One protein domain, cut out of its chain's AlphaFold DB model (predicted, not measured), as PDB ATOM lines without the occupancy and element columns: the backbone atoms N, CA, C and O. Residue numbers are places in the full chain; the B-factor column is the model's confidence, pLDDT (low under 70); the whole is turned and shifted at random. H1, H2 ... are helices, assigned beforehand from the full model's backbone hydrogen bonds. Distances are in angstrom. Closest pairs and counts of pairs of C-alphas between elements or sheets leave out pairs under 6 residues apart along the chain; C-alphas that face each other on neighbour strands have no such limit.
ATOM      1  N   GLN A  14      45.623   7.815  35.015       89.94
ATOM      2  CA  GLN A  14      45.855   6.970  33.836       89.94
ATOM      3  C   GLN A  14      45.826   5.482  34.199       89.94
ATOM      4  O   GLN A  14      45.258   4.682  33.459       89.94
ATOM      5  N   PHE A  15      46.397   5.102  35.346       90.50
ATOM      6  CA  PHE A  15      46.280   3.734  35.849       90.50
ATOM      7  C   PHE A  15      44.831   3.361  36.159       90.50
ATOM      8  O   PHE A  15      44.401   2.279  35.776       90.50
ATOM      9  N   GLU A  16      44.057   4.258  36.770       89.12
ATOM     10  CA  GLU A  16      42.635   4.029  37.031       89.12
ATOM     11  C   GLU A  16      41.850   3.775  35.732       89.12
ATOM     12  O   GLU A  16      41.052   2.840  35.646       89.12
ATOM     13  N   GLU A  17      42.108   4.573  34.694       90.06
ATOM     14  CA  GLU A  17      41.509   4.391  33.371       90.06
ATOM     15  C   GLU A  17      41.907   3.043  32.753       90.06
ATOM     16  O   GLU A  17      41.049   2.300  32.270       90.06
ATOM     17  N   LEU A  18      43.185   2.662  32.847       89.50
ATOM     18  CA  LEU A  18      43.661   1.361  32.379       89.50
ATOM     19  C   LEU A  18      42.984   0.201  33.118       89.50
ATOM     20  O   LEU A  18      42.550  -0.743  32.459       89.50
ATOM     21  N   THR A  19      42.818   0.274  34.440       87.69
ATOM     22  CA  THR A  19      42.149  -0.770  35.238       87.69
ATOM     23  C   THR A  19      40.697  -0.985  34.801       87.69
ATOM     24  O   THR A  19      40.209  -2.117  34.796       87.69
ATOM     25  N   ARG A  20      39.997   0.063  34.341       86.88
ATOM     26  CA  ARG A  20      38.626  -0.069  33.807       86.88
ATOM     27  C   ARG A  20      38.575  -0.914  32.532       86.88
ATOM     28  O   ARG A  20      37.620  -1.667  32.335       86.88
ATOM     29  N   HIS A  21      39.597  -0.815  31.684       89.31
ATOM     30  CA  HIS A  21      39.700  -1.574  30.432       89.31
ATOM     31  C   HIS A  21      40.417  -2.923  30.596       89.31
ATOM     32  O   HIS A  21      40.226  -3.838  29.787       89.31
ATOM     33  N   HIS A  22      41.208  -3.065  31.657       90.06
ATOM     34  CA  HIS A  22      42.058  -4.214  31.935       90.06
ATOM     35  C   HIS A  22      41.830  -4.754  33.346       90.06
ATOM     36  O   HIS A  22      42.723  -4.715  34.184       90.06
ATOM     37  N   ARG A  23      40.635  -5.295  33.595       85.81
ATOM     38  CA  ARG A  23      40.324  -6.027  34.833       85.81
ATOM     39  C   ARG A  23      40.347  -7.535  34.620       85.81
ATOM     40  O   ARG A  23      40.033  -8.016  33.521       85.81
ATOM     41  N   GLU A  24      40.672  -8.266  35.677       84.44
ATOM     42  CA  GLU A  24      40.545  -9.716  35.703       84.44
ATOM     43  C   GLU A  24      39.070 -10.136  35.582       84.44
ATOM     44  O   GLU A  24      38.146  -9.512  36.107       84.44
ATOM     45  N   THR A  25      38.853 -11.205  34.832       81.69
ATOM     46  CA  THR A  25      37.605 -11.953  34.705       81.69
ATOM     47  C   THR A  25      37.939 -13.426  34.915       81.69
ATOM     48  O   THR A  25      39.083 -13.829  34.707       81.69
ATOM     49  N   GLY A  26      36.952 -14.268  35.235       77.81
ATOM     50  CA  GLY A  26      37.171 -15.707  35.467       77.81
ATOM     51  C   GLY A  26      37.816 -16.491  34.307       77.81
ATOM     52  O   GLY A  26      38.111 -17.674  34.461       77.81
ATOM     53  N   HIS A  27      38.044 -15.864  33.148       80.00
ATOM     54  CA  HIS A  27      38.704 -16.456  31.981       80.00
ATOM     55  C   HIS A  27      39.929 -15.662  31.474       80.00
ATOM     56  O   HIS A  27      40.463 -15.984  30.408       80.00
ATOM     57  N   GLY A  28      40.384 -14.635  32.201       82.38
ATOM     58  CA  GLY A  28      41.506 -13.765  31.821       82.38
ATOM     59  C   GLY A  28      41.147 -12.280  31.886       82.38
ATOM     60  O   GLY A  28      40.247 -11.883  32.613       82.38
ATOM     61  N   CYS A  29      41.822 -11.425  31.122       89.19
ATOM     62  CA  CYS A  29      41.551  -9.982  31.134       89.19
ATOM     63  C   CYS A  29      40.312  -9.609  30.291       89.19
ATOM     64  O   CYS A  29      40.105 -10.196  29.227       89.19
ATOM     65  N   VAL A  30      39.556  -8.569  30.682       89.06
ATOM     66  CA  VAL A  30      38.413  -8.021  29.902       89.06
ATOM     67  C   VAL A  30      38.767  -7.694  28.451       89.06
ATOM     68  O   VAL A  30      37.926  -7.828  27.568       89.06
ATOM     69  N   CYS A  31      40.018  -7.334  28.170       87.75
ATOM     70  CA  CYS A  31      40.494  -7.080  26.809       87.75
ATOM     71  C   CYS A  31      40.562  -8.334  25.903       87.75
ATOM     72  O   CYS A  31      41.011  -8.240  24.763       87.75
ATOM     73  N   GLY A  32      40.182  -9.517  26.400       84.44
ATOM     74  CA  GLY A  32      40.139 -10.773  25.643       84.44
ATOM     75  C   GLY A  32      41.487 -11.492  25.512       84.44
ATOM     76  O   GLY A  32      41.548 -12.607  24.993       84.44
ATOM     77  N   LYS A  33      42.583 -10.899  26.003       84.19
ATOM     78  CA  LYS A  33      43.900 -11.553  26.032       84.19
ATOM     79  C   LYS A  33      44.018 -12.472  27.251       84.19
ATOM     80  O   LYS A  33      43.914 -12.016  28.387       84.19
ATOM     81  N   ARG A  34      44.341 -13.753  27.014       78.12
ATOM     82  CA  ARG A  34      44.588 -14.758  28.074       78.12
ATOM     83  C   ARG A  34      45.785 -14.421  28.970       78.12
ATOM     84  O   ARG A  34      45.772 -14.746  30.146       78.12
ATOM     85  N   ARG A  35      46.817 -13.779  28.417       83.50
ATOM     86  CA  ARG A  35      47.981 -13.251  29.148       83.50
ATOM     87  C   ARG A  35      48.099 -11.764  28.854       83.50
ATOM     88  O   ARG A  35      48.823 -11.359  27.951       83.50
ATOM     89  N   CYS A  36      47.287 -10.959  29.526       88.06
ATOM     90  CA  CYS A  36      47.360  -9.516  29.359       88.06
ATOM     91  C   CYS A  36      48.521  -8.962  30.191       88.06
ATOM     92  O   CYS A  36      48.483  -9.004  31.412       88.06
ATOM     93  N   GLU A  37      49.535  -8.426  29.519       88.69
ATOM     94  CA  GLU A  37      50.689  -7.790  30.168       88.69
ATOM     95  C   GLU A  37      50.270  -6.556  30.974       88.69
ATOM     96  O   GLU A  37      50.783  -6.324  32.060       88.69
ATOM     97  N   VAL A  38      49.282  -5.805  30.472       89.44
ATOM     98  CA  VAL A  38      48.736  -4.631  31.165       89.44
ATOM     99  C   VAL A  38      48.057  -5.037  32.468       89.44
ATOM    100  O   VAL A  38      48.291  -4.378  33.472       89.44
ATOM    101  N   LEU A  39      47.293  -6.142  32.474       88.94
ATOM    102  CA  LEU A  39      46.658  -6.669  33.687       88.94
ATOM    103  C   LEU A  39      47.702  -6.940  34.777       88.94
ATOM    104  O   LEU A  39      47.522  -6.498  35.899       88.94
ATOM    105  N   ALA A  40      48.829  -7.570  34.430       87.44
ATOM    106  CA  ALA A  40      49.900  -7.856  35.389       87.44
ATOM    107  C   ALA A  40      50.534  -6.593  36.001       87.44
ATOM    108  O   ALA A  40      51.087  -6.653  37.097       87.44
ATOM    109  N   VAL A  41      50.479  -5.461  35.294       87.94
ATOM    110  CA  VAL A  41      50.953  -4.177  35.814       87.94
ATOM    111  C   VAL A  41      49.882  -3.532  36.683       87.94
ATOM    112  O   VAL A  41      50.172  -3.214  37.830       87.94
ATOM    113  N   VAL A  42      48.660  -3.344  36.166       88.62
ATOM    114  CA  VAL A  42      47.593  -2.611  36.877       88.62
ATOM    115  C   VAL A  42      47.074  -3.344  38.112       88.62
ATOM    116  O   VAL A  42      46.614  -2.691  39.041       88.62
ATOM    117  N   ASP A  43      47.177  -4.673  38.136       85.81
ATOM    118  CA  ASP A  43      46.754  -5.515  39.259       85.81
ATOM    119  C   ASP A  43      47.824  -5.638  40.353       85.81
ATOM    120  O   ASP A  43      47.614  -6.271  41.382       85.81
ATOM    121  N   ALA A  44      48.995  -5.023  40.164       89.62
ATOM    122  CA  ALA A  44      50.036  -5.054  41.176       89.62
ATOM    123  C   ALA A  44      49.566  -4.363  42.469       89.62
ATOM    124  O   ALA A  44      49.123  -3.210  42.444       89.62
ATOM    125  N   ASP A  45      49.748  -5.036  43.610       90.94
ATOM    126  CA  ASP A  45      49.274  -4.584  44.929       90.94
ATOM    127  C   ASP A  45      49.640  -3.126  45.241       90.94
ATOM    128  O   ASP A  45      48.822  -2.358  45.746       90.94
ATOM    129  N   TRP A  46      50.860  -2.713  44.889       88.12
ATOM    130  CA  TRP A  46      51.344  -1.356  45.138       88.12
ATOM    131  C   TRP A  46      50.596  -0.288  44.319       88.12
ATOM    132  O   TRP A  46      50.421   0.829  44.809       88.12
ATOM    133  N   ILE A  47      50.114  -0.605  43.108       88.81
ATOM    134  CA  ILE A  47      49.281   0.307  42.303       88.81
ATOM    135  C   ILE A  47      47.897   0.427  42.930       88.81
ATOM    136  O   ILE A  47      47.425   1.544  43.151       88.81
ATOM    137  N   ASN A  48      47.282  -0.707  43.275       88.44
ATOM    138  CA  ASN A  48      45.976  -0.748  43.930       88.44
ATOM    139  C   ASN A  48      45.976   0.057  45.242       88.44
ATOM    140  O   ASN A  48      45.055   0.836  45.502       88.44
ATOM    141  N   ASP A  49      47.050  -0.032  46.027       92.88
ATOM    142  CA  ASP A  49      47.223   0.761  47.245       92.88
ATOM    143  C   ASP A  49      47.323   2.270  46.978       92.88
ATOM    144  O   ASP A  49      46.774   3.081  47.733       92.88
ATOM    145  N   HIS A  50      48.011   2.682  45.909       91.19
ATOM    146  CA  HIS A  50      48.086   4.092  45.529       91.19
ATOM    147  C   HIS A  50      46.751   4.639  45.022       91.19
ATOM    148  O   HIS A  50      46.398   5.766  45.382       91.19
ATOM    149  N   LEU A  51      46.010   3.858  44.233       89.06
ATOM    150  CA  LEU A  51      44.668   4.219  43.776       89.06
ATOM    151  C   LEU A  51      43.718   4.368  44.965       89.06
ATOM    152  O   LEU A  51      43.073   5.402  45.104       89.06
ATOM    153  N   ARG A  52      43.715   3.417  45.903       91.12
ATOM    154  CA  ARG A  52      42.903   3.515  47.123       91.12
ATOM    155  C   ARG A  52      43.165   4.813  47.895       91.12
ATOM    156  O   ARG A  52      42.223   5.526  48.226       91.12
ATOM    157  N   ARG A  53      44.434   5.177  48.110       90.50
ATOM    158  CA  ARG A  53      44.804   6.441  48.780       90.50
ATOM    159  C   ARG A  53      44.396   7.686  47.990       90.50
ATOM    160  O   ARG A  53      44.145   8.727  48.593       90.50
ATOM    161  N   LEU A  54      44.380   7.620  46.656       88.38
ATOM    162  CA  LEU A  54      43.868   8.710  45.821       88.38
ATOM    163  C   LEU A  54      42.363   8.896  46.057       88.38
ATOM    164  O   LEU A  54      41.939  10.016  46.324       88.38
ATOM    165  N   HIS A  55      41.589   7.808  46.061       88.31
ATOM    166  CA  HIS A  55      40.140   7.848  46.285       88.31
ATOM    167  C   HIS A  55      39.792   8.317  47.707       88.31
ATOM    168  O   HIS A  55      38.902   9.144  47.878       88.31
ATOM    169  N   GLU A  56      40.525   7.856  48.726       89.88
ATOM    170  CA  GLU A  56      40.377   8.324  50.115       89.88
ATOM    171  C   GLU A  56      40.612   9.842  50.243       89.88
ATOM    172  O   GLU A  56      39.949  10.502  51.039       89.88
ATOM    173  N   ARG A  57      41.536  10.411  49.451       86.06
ATOM    174  CA  ARG A  57      41.800  11.860  49.416       86.06
ATOM    175  C   ARG A  57      40.729  12.653  48.676       86.06
ATOM    176  O   ARG A  57      40.506  13.796  49.044       86.06
ATOM    177  N   GLU A  58      40.144  12.105  47.612       82.19
ATOM    178  CA  GLU A  58      39.104  12.787  46.822       82.19
ATOM    179  C   GLU A  58      37.716  12.725  47.485       82.19
ATOM    180  O   GLU A  58      36.858  13.546  47.172       82.19
ATOM    181  N   ALA A  59      37.495  11.772  48.397       79.19
ATOM    182  CA  ALA A  59      36.253  11.628  49.159       79.19
ATOM    183  C   ALA A  59      36.168  12.515  50.422       79.19
ATOM    184  O   ALA A  59      35.098  12.585  51.028       79.19
ATOM    185  N   MET A  60      37.277  13.148  50.830       67.00
ATOM    186  CA  MET A  60      37.353  14.141  51.916       67.00
ATOM    187  C   MET A  60      37.188  15.562  51.380       67.00
ATOM    188  O   MET A  60      36.471  16.341  52.044       67.00
TER     189      MET A  60
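AT A GLANCE: This is residues 14 to 60 of the 60 residues of an uncharacterized protein of Mycolicibacterium mucogenicum (UniProt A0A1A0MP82). Two short helices, H1 and H2, pack on each other at a steep tilt, and a longer helix, H3, follows H2 through a tight link so that H2 and H3 form an arch with H1 in its angle. A long loop, residues 22 to 36, makes one end of the shape, and residues 52 to 60, of which 52 to 58 belong to H3, stick out as an arm at the other. The printed part has 47 residues, with three named helices in the order H1, H2, H3 and no named strand; the class is all helix. It is only just loose, close to compact, with a radius of gyration of the C-alphas of 11.7 A, and the C-alphas span 38 by 19 by 16 A.

HOW THE PARTS SIT: H1, residues 14 to 21, touches H2, residues 37 to 42; their closest C-alphas are those of Thr 19 and Val 42, 6.0 A apart. Their lines stand at a steep tilt of 59 degrees, and they run opposite ways. In the long link between them, residues 24 to 25 pair with residues 28 to 29, antiparallel, in stretches too short to be named strands. H3, residues 45 to 58, is close to H2 but not clearly touching it; the closest C-alphas, those of Val 42 and Asn 48, are 7.5 A apart. H2 and H3 run the same way at a steep tilt of 44 degrees. H1 and H3 are also close but not clearly touching, with the C-alphas of Glu 16 and Leu 51 closest at 7.0 A; their lines are only just about perpendicular, at 73 degrees. In H1, H2 and H3 every O i to N i+4 pair is within hydrogen-bond range.

IN THESE COORDINATES: H1 begins at C-alpha 14, at (45.855, 6.970, 33.836), and measures 11.1 A from its first to its last C-alpha, that of His 21. H2 runs from Glu 37, with its C-alpha at (50.689, -7.790, 30.168), to Val 42, 9.0 A. H3, the longest helix with 14 residues, runs 20.2 A from Asp 45 to Glu 58, whose C-alpha is at (39.104, 12.787, 46.822).

THE WHOLE: The two C-alphas farthest apart are those of Arg 34 and Met 60, at 38.2 A, and the outline is only just a rod. Without residues 52 to 60, which stand free, the body has 38 residues and spans 26 by 16 by 15 A. The link from H1 to H2, 15 residues, is long, and the link from H2 to H3, 2 residues, is tight. The printed part has no cut and ends at residue 60, the chain's last residue. The mean pLDDT of the printed part is 86.8, and residue 60 alone is under 70.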